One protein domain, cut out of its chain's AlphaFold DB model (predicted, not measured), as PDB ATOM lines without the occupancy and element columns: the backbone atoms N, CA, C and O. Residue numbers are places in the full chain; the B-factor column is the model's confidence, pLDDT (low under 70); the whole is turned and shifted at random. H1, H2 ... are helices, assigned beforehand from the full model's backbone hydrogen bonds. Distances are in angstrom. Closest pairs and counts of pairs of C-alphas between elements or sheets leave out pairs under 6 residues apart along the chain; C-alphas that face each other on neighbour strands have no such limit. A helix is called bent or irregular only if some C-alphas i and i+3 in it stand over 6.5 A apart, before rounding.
ATOM      1  N   ASP A 207      -9.992 -38.397  34.131       66.12
ATOM      2  CA  ASP A 207     -10.269 -39.698  34.707       66.12
ATOM      3  C   ASP A 207     -11.737 -40.041  34.427       66.12
ATOM      4  O   ASP A 207     -12.653 -39.284  34.770       66.12
ATOM      5  N   LEU A 208     -11.965 -41.144  33.709       64.69
ATOM      6  CA  LEU A 208     -13.286 -41.528  33.198       64.69
ATOM      7  C   LEU A 208     -14.306 -41.627  34.344       64.69
ATOM      8  O   LEU A 208     -15.482 -41.316  34.166       64.69
ATOM      9  N   MET A 209     -13.829 -42.004  35.531       65.75
ATOM     10  CA  MET A 209     -14.619 -42.107  36.752       65.75
ATOM     11  C   MET A 209     -15.160 -40.746  37.212       65.75
ATOM     12  O   MET A 209     -16.329 -40.642  37.570       65.75
ATOM     13  N   THR A 210     -14.352 -39.685  37.133       68.00
ATOM     14  CA  THR A 210     -14.773 -38.317  37.474       68.00
ATOM     15  C   THR A 210     -15.795 -37.794  36.473       68.00
ATOM     16  O   THR A 210     -16.764 -37.143  36.852       68.00
ATOM     17  N   VAL A 211     -15.624 -38.116  35.189       66.12
ATOM     18  CA  VAL A 211     -16.590 -37.746  34.145       66.12
ATOM     19  C   VAL A 211     -17.932 -38.444  34.386       66.12
ATOM     20  O   VAL A 211     -18.976 -37.802  34.284       66.12
ATOM     21  N   MET A 212     -17.916 -39.727  34.762       68.75
ATOM     22  CA  MET A 212     -19.126 -40.516  35.014       68.75
ATOM     23  C   MET A 212     -19.892 -40.057  36.265       68.75
ATOM     24  O   MET A 212     -21.121 -40.017  36.237       68.75
ATOM     25  N   ASP A 213     -19.184 -39.644  37.319       72.12
ATOM     26  CA  ASP A 213     -19.789 -39.066  38.529       72.12
ATOM     27  C   ASP A 213     -20.432 -37.692  38.242       72.12
ATOM     28  O   ASP A 213     -21.544 -37.392  38.679       72.12
ATOM     29  N   ILE A 214     -19.796 -36.882  37.387       69.06
ATOM     30  CA  ILE A 214     -20.354 -35.602  36.929       69.06
ATOM     31  C   ILE A 214     -21.614 -35.818  36.075       69.06
ATOM     32  O   ILE A 214     -22.611 -35.127  36.296       69.06
ATOM     33  N   LEU A 215     -21.599 -36.788  35.153       69.69
ATOM     34  CA  LEU A 215     -22.727 -37.145  34.273       69.69
ATOM     35  C   LEU A 215     -23.978 -37.598  35.047       69.69
ATOM     36  O   LEU A 215     -25.094 -37.369  34.585       69.69
ATOM     37  N   GLY A 216     -23.802 -38.234  36.208       73.94
ATOM     38  CA  GLY A 216     -24.903 -38.683  37.066       73.94
ATOM     39  C   GLY A 216     -25.468 -37.604  37.995       73.94
ATOM     40  O   GLY A 216     -26.508 -37.816  38.619       73.94
ATOM     41  N   SER A 217     -24.806 -36.450  38.110       79.69
ATOM     42  CA  SER A 217     -25.210 -35.417  39.061       79.69
ATOM     43  C   SER A 217     -26.508 -34.713  38.640       79.69
ATOM     44  O   SER A 217     -26.730 -34.404  37.469       79.69
ATOM     45  N   GLU A 218     -27.360 -34.369  39.611       82.62
ATOM     46  CA  GLU A 218     -28.572 -33.564  39.368       82.62
ATOM     47  C   GLU A 218     -28.241 -32.238  38.655       82.62
ATOM     48  O   GLU A 218     -28.993 -31.765  37.799       82.62
ATOM     49  N   LYS A 219     -27.063 -31.678  38.956       73.75
ATOM     50  CA  LYS A 219     -26.527 -30.472  38.318       73.75
ATOM     51  C   LYS A 219     -26.339 -30.652  36.813       73.75
ATOM     52  O   LYS A 219     -26.719 -29.773  36.047       73.75
ATOM     53  N   TYR A 220     -25.814 -31.798  36.383       79.44
ATOM     54  CA  TYR A 220     -25.630 -32.107  34.968       79.44
ATOM     55  C   TYR A 220     -26.964 -32.203  34.220       79.44
ATOM     56  O   TYR A 220     -27.093 -31.689  33.109       79.44
ATOM     57  N   ASN A 221     -27.991 -32.785  34.843       81.56
ATOM     58  CA  ASN A 221     -29.304 -32.898  34.211       81.56
ATOM     59  C   ASN A 221     -30.005 -31.531  34.062       81.56
ATOM     60  O   ASN A 221     -30.553 -31.227  33.003       81.56
ATOM     61  N   ARG A 222     -29.923 -30.656  35.080       77.69
ATOM     62  CA  ARG A 222     -30.409 -29.262  34.971       77.69
ATOM     63  C   ARG A 222     -29.656 -28.473  33.908       77.69
ATOM     64  O   ARG A 222     -30.240 -27.669  33.187       77.69
ATOM     65  N   TYR A 223     -28.360 -28.718  33.796       76.06
ATOM     66  CA  TYR A 223     -27.543 -28.089  32.779       76.06
ATOM     67  C   TYR A 223     -27.965 -28.510  31.367       76.06
ATOM     68  O   TYR A 223     -28.088 -27.666  30.483       76.06
ATOM     69  N   LEU A 224     -28.251 -29.797  31.151       77.56
ATOM     70  CA  LEU A 224     -28.747 -30.281  29.863       77.56
ATOM     71  C   LEU A 224     -30.097 -29.667  29.487       77.56
ATOM     72  O   LEU A 224     -30.263 -29.281  28.331       77.56
ATOM     73  N   SER A 225     -31.040 -29.530  30.422       80.69
ATOM     74  CA  SER A 225     -32.342 -28.916  30.123       80.69
ATOM     75  C   SER A 225     -32.230 -27.413  29.846       80.69
ATOM     76  O   SER A 225     -32.876 -26.908  28.925       80.69
ATOM     77  N   PHE A 226     -31.357 -26.703  30.568       78.44
ATOM     78  CA  PHE A 226     -31.035 -25.306  30.277       78.44
ATOM     79  C   PHE A 226     -30.424 -25.155  28.881       78.44
ATOM     80  O   PHE A 226     -30.893 -24.339  28.087       78.44
ATOM     81  N   VAL A 227     -29.427 -25.984  28.550       76.94
ATOM     82  CA  VAL A 227     -28.779 -25.973  27.234       76.94
ATOM     83  C   VAL A 227     -29.776 -26.303  26.132       76.94
ATOM     84  O   VAL A 227     -29.758 -25.630  25.113       76.94
ATOM     85  N   GLN A 228     -30.670 -27.275  26.319       81.12
ATOM     86  CA  GLN A 228     -31.693 -27.619  25.327       81.12
ATOM     87  C   GLN A 228     -32.656 -26.458  25.063       81.12
ATOM     88  O   GLN A 228     -32.939 -26.154  23.906       81.12
ATOM     89  N   ASN A 229     -33.107 -25.768  26.112       81.62
ATOM     90  CA  ASN A 229     -34.022 -24.635  25.971       81.62
ATOM     91  C   ASN A 229     -33.346 -23.388  25.385       81.62
ATOM     92  O   ASN A 229     -33.999 -22.596  24.712       81.62
ATOM     93  N   GLN A 230     -32.045 -23.210  25.622       81.44
ATOM     94  CA  GLN A 230     -31.279 -22.053  25.149       81.44
ATOM     95  C   GLN A 230     -30.449 -22.342  23.894       81.44
ATOM     96  O   GLN A 230     -29.772 -21.441  23.403       81.44
ATOM     97  N   MET A 231     -30.489 -23.565  23.351       79.38
ATOM     98  CA  MET A 231     -29.525 -24.011  22.342       79.38
ATOM     99  C   MET A 231     -29.542 -23.124  21.099       79.38
ATOM    100  O   MET A 231     -28.486 -22.742  20.611       79.38
ATOM    101  N   THR A 232     -30.729 -22.752  20.619       80.31
ATOM    102  CA  THR A 232     -30.872 -21.940  19.405       80.31
ATOM    103  C   THR A 232     -30.267 -20.548  19.589       80.31
ATOM    104  O   THR A 232     -29.386 -20.156  18.829       80.31
ATOM    105  N   LEU A 233     -30.662 -19.834  20.647       77.81
ATOM    106  CA  LEU A 233     -30.148 -18.494  20.951       77.81
ATOM    107  C   LEU A 233     -28.652 -18.516  21.290       77.81
ATOM    108  O   LEU A 233     -27.899 -17.611  20.923       77.81
ATOM    109  N   PHE A 234     -28.198 -19.564  21.974       78.81
ATOM    110  CA  PHE A 234     -26.792 -19.745  22.298       78.81
ATOM    111  C   PHE A 234     -25.951 -20.023  21.048       78.81
ATOM    112  O   PHE A 234     -24.902 -19.414  20.877       78.81
ATOM    113  N   CYS A 235     -26.403 -20.899  20.150       80.75
ATOM    114  CA  CYS A 235     -25.704 -21.178  18.898       80.75
ATOM    115  C   CYS A 235     -25.607 -19.928  18.020       80.75
ATOM    116  O   CYS A 235     -24.520 -19.623  17.540       80.75
ATOM    117  N   GLU A 236     -26.694 -19.169  17.868       86.31
ATOM    118  CA  GLU A 236     -26.685 -17.920  17.095       86.31
ATOM    119  C   GLU A 236     -25.762 -16.863  17.717       86.31
ATOM    120  O   GLU A 236     -24.967 -16.227  17.019       86.31
ATOM    121  N   SER A 237     -25.816 -16.693  19.042       80.38
ATOM    122  CA  SER A 237     -24.951 -15.737  19.738       80.38
ATOM    123  C   SER A 237     -23.484 -16.152  19.712       80.38
ATOM    124  O   SER A 237     -22.627 -15.297  19.503       80.38
ATOM    125  N   MET A 238     -23.173 -17.441  19.855       79.19
ATOM    126  CA  MET A 238     -21.806 -17.952  19.770       79.19
ATOM    127  C   MET A 238     -21.249 -17.909  18.358       79.19
ATOM    128  O   MET A 238     -20.066 -17.628  18.223       79.19
ATOM    129  N   ASP A 239     -22.047 -18.159  17.322       84.50
ATOM    130  CA  ASP A 239     -21.586 -18.057  15.936       84.50
ATOM    131  C   ASP A 239     -21.323 -16.592  15.555       84.50
ATOM    132  O   ASP A 239     -20.267 -16.248  15.013       84.50
ATOM    133  N   SER A 240     -22.215 -15.687  15.972       84.62
ATOM    134  CA  SER A 240     -22.012 -14.240  15.854       84.62
ATOM    135  C   SER A 240     -20.770 -13.781  16.623       84.62
ATOM    136  O   SER A 240     -19.910 -13.080  16.080       84.62
ATOM    137  N   LEU A 241     -20.611 -14.237  17.868       82.38
ATOM    138  CA  LEU A 241     -19.469 -13.894  18.707       82.38
ATOM    139  C   LEU A 241     -18.175 -14.513  18.185       82.38
ATOM    140  O   LEU A 241     -17.148 -13.846  18.231       82.38
ATOM    141  N   ALA A 242     -18.193 -15.741  17.668       82.81
ATOM    142  CA  ALA A 242     -17.040 -16.393  17.057       82.81
ATOM    143  C   ALA A 242     -16.612 -15.635  15.802       82.81
ATOM    144  O   ALA A 242     -15.441 -15.282  15.678       82.81
ATOM    145  N   THR A 243     -17.561 -15.274  14.939       86.19
ATOM    146  CA  THR A 243     -17.309 -14.461  13.745       86.19
ATOM    147  C   THR A 243     -16.733 -13.092  14.114       86.19
ATOM    148  O   THR A 243     -15.741 -12.642  13.529       86.19
ATOM    149  N   PHE A 244     -17.288 -12.435  15.134       86.00
ATOM    150  CA  PHE A 244     -16.793 -11.157  15.649       86.00
ATOM    151  C   PHE A 244     -15.395 -11.300  16.274       86.00
ATOM    152  O   PHE A 244     -14.482 -10.513  16.008       86.00
ATOM    153  N   HIS A 245     -15.192 -12.351  17.060       86.50
ATOM    154  CA  HIS A 245     -13.938 -12.670  17.721       86.50
ATOM    155  C   HIS A 245     -12.822 -12.963  16.715       86.50
ATOM    156  O   HIS A 245     -11.721 -12.421  16.833       86.50
ATOM    157  N   GLU A 246     -13.101 -13.768  15.694       84.94
ATOM    158  CA  GLU A 246     -12.170 -14.045  14.605       84.94
ATOM    159  C   GLU A 246     -11.844 -12.784  13.813       84.94
ATOM    160  O   GLU A 246     -10.672 -12.514  13.553       84.94
ATOM    161  N   THR A 247     -12.843 -11.967  13.494       85.94
ATOM    162  CA  THR A 247     -12.645 -10.789  12.641       85.94
ATOM    163  C   THR A 247     -11.859  -9.679  13.338       85.94
ATOM    164  O   THR A 247     -10.977  -9.078  12.717       85.94
ATOM    165  N   TYR A 248     -12.158  -9.398  14.610       85.75
ATOM    166  CA  TYR A 248     -11.642  -8.211  15.299       85.75
ATOM    167  C   TYR A 248     -10.583  -8.525  16.355       85.75
ATOM    168  O   TYR A 248      -9.616  -7.774  16.478       85.75
ATOM    169  N   PHE A 249     -10.706  -9.639  17.080       83.75
ATOM    170  CA  PHE A 249      -9.818  -9.946  18.208       83.75
ATOM    171  C   PHE A 249      -8.675 -10.883  17.854       83.75
ATOM    172  O   PHE A 249      -7.663 -10.909  18.566       83.75
ATOM    173  N   THR A 250      -8.797 -11.663  16.778       82.50
ATOM    174  CA  THR A 250      -7.637 -12.398  16.297       82.50
ATOM    175  C   THR A 250      -6.714 -11.432  15.571       82.50
ATOM    176  O   THR A 250      -7.015 -10.883  14.516       82.50
ATOM    177  N   TRP A 251      -5.511 -11.281  16.111       82.81
ATOM    178  CA  TRP A 251      -4.378 -10.611  15.468       82.81
ATOM    179  C   TRP A 251      -3.880 -11.353  14.205       82.81
ATOM    180  O   TRP A 251      -2.693 -11.313  13.892       82.81
TER     181      TRP A 251
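What this domain is: This is residues 207 to 251 of the 317 residues of an uncharacterized protein of Rhizoclosmatium globosum (UniProt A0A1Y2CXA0). The model is a wide, open U of helix with an empty middle: a short helix, H1, turns a corner into a long helix, H2, which itself bends into two arms, H2a and H2b, about perpendicular to each other. H2b makes one side of the U, H2a the base, and H1 the shorter other side, with no touching between the three pieces. The printed part has 45 residues with two named helices, H1 then H2, and no named strand; the class is all helix. It is extended, with a radius of gyration of the C-alphas of 15.5 A, and flat, spanning 39 by 27 by 10 A.

How they stand to each other: H1, residues 208 to 216, is joined by a tight link of one residue to H2, residues 218 to 249. By its hydrogen bonds H2 was assigned as one helix, but it is bent: C-alphas 229 and 232 are 7.8 A apart. Its arms are H2a, residues 218 to 229, and H2b, residues 232 to 249; their lines are about perpendicular, at 83 degrees. H1 and H2a are close but not clearly touching; their closest C-alphas, those of Ile 214 and Tyr 220, are 6.6 A apart. They run the same way at a steep tilt of 69 degrees, only just short of about perpendicular. H1 and H2b are apart. In H1, H2a and H2b every O i to N i+4 pair is within hydrogen-bond range.

Where its parts are: H1 begins at C-alpha 208, (-13.286, -41.528, 33.198), and measures 12.6 A from first to last C-alpha. H2a begins at C-alpha 218, (-28.572, -33.564, 39.368), and measures 17.0 A. H2b measures 24.3 A and ends at C-alpha 249, (-9.818, -9.946, 18.208).

The domain as a whole: The two C-alphas farthest apart, those of Glu 218 and Trp 251, are 41.0 A apart. Residues 207 to 251 stand free. The printed part has no cut and no long link. Its mean pLDDT is 78.5; residues 207 to 212 and 214 to 215 are under 70.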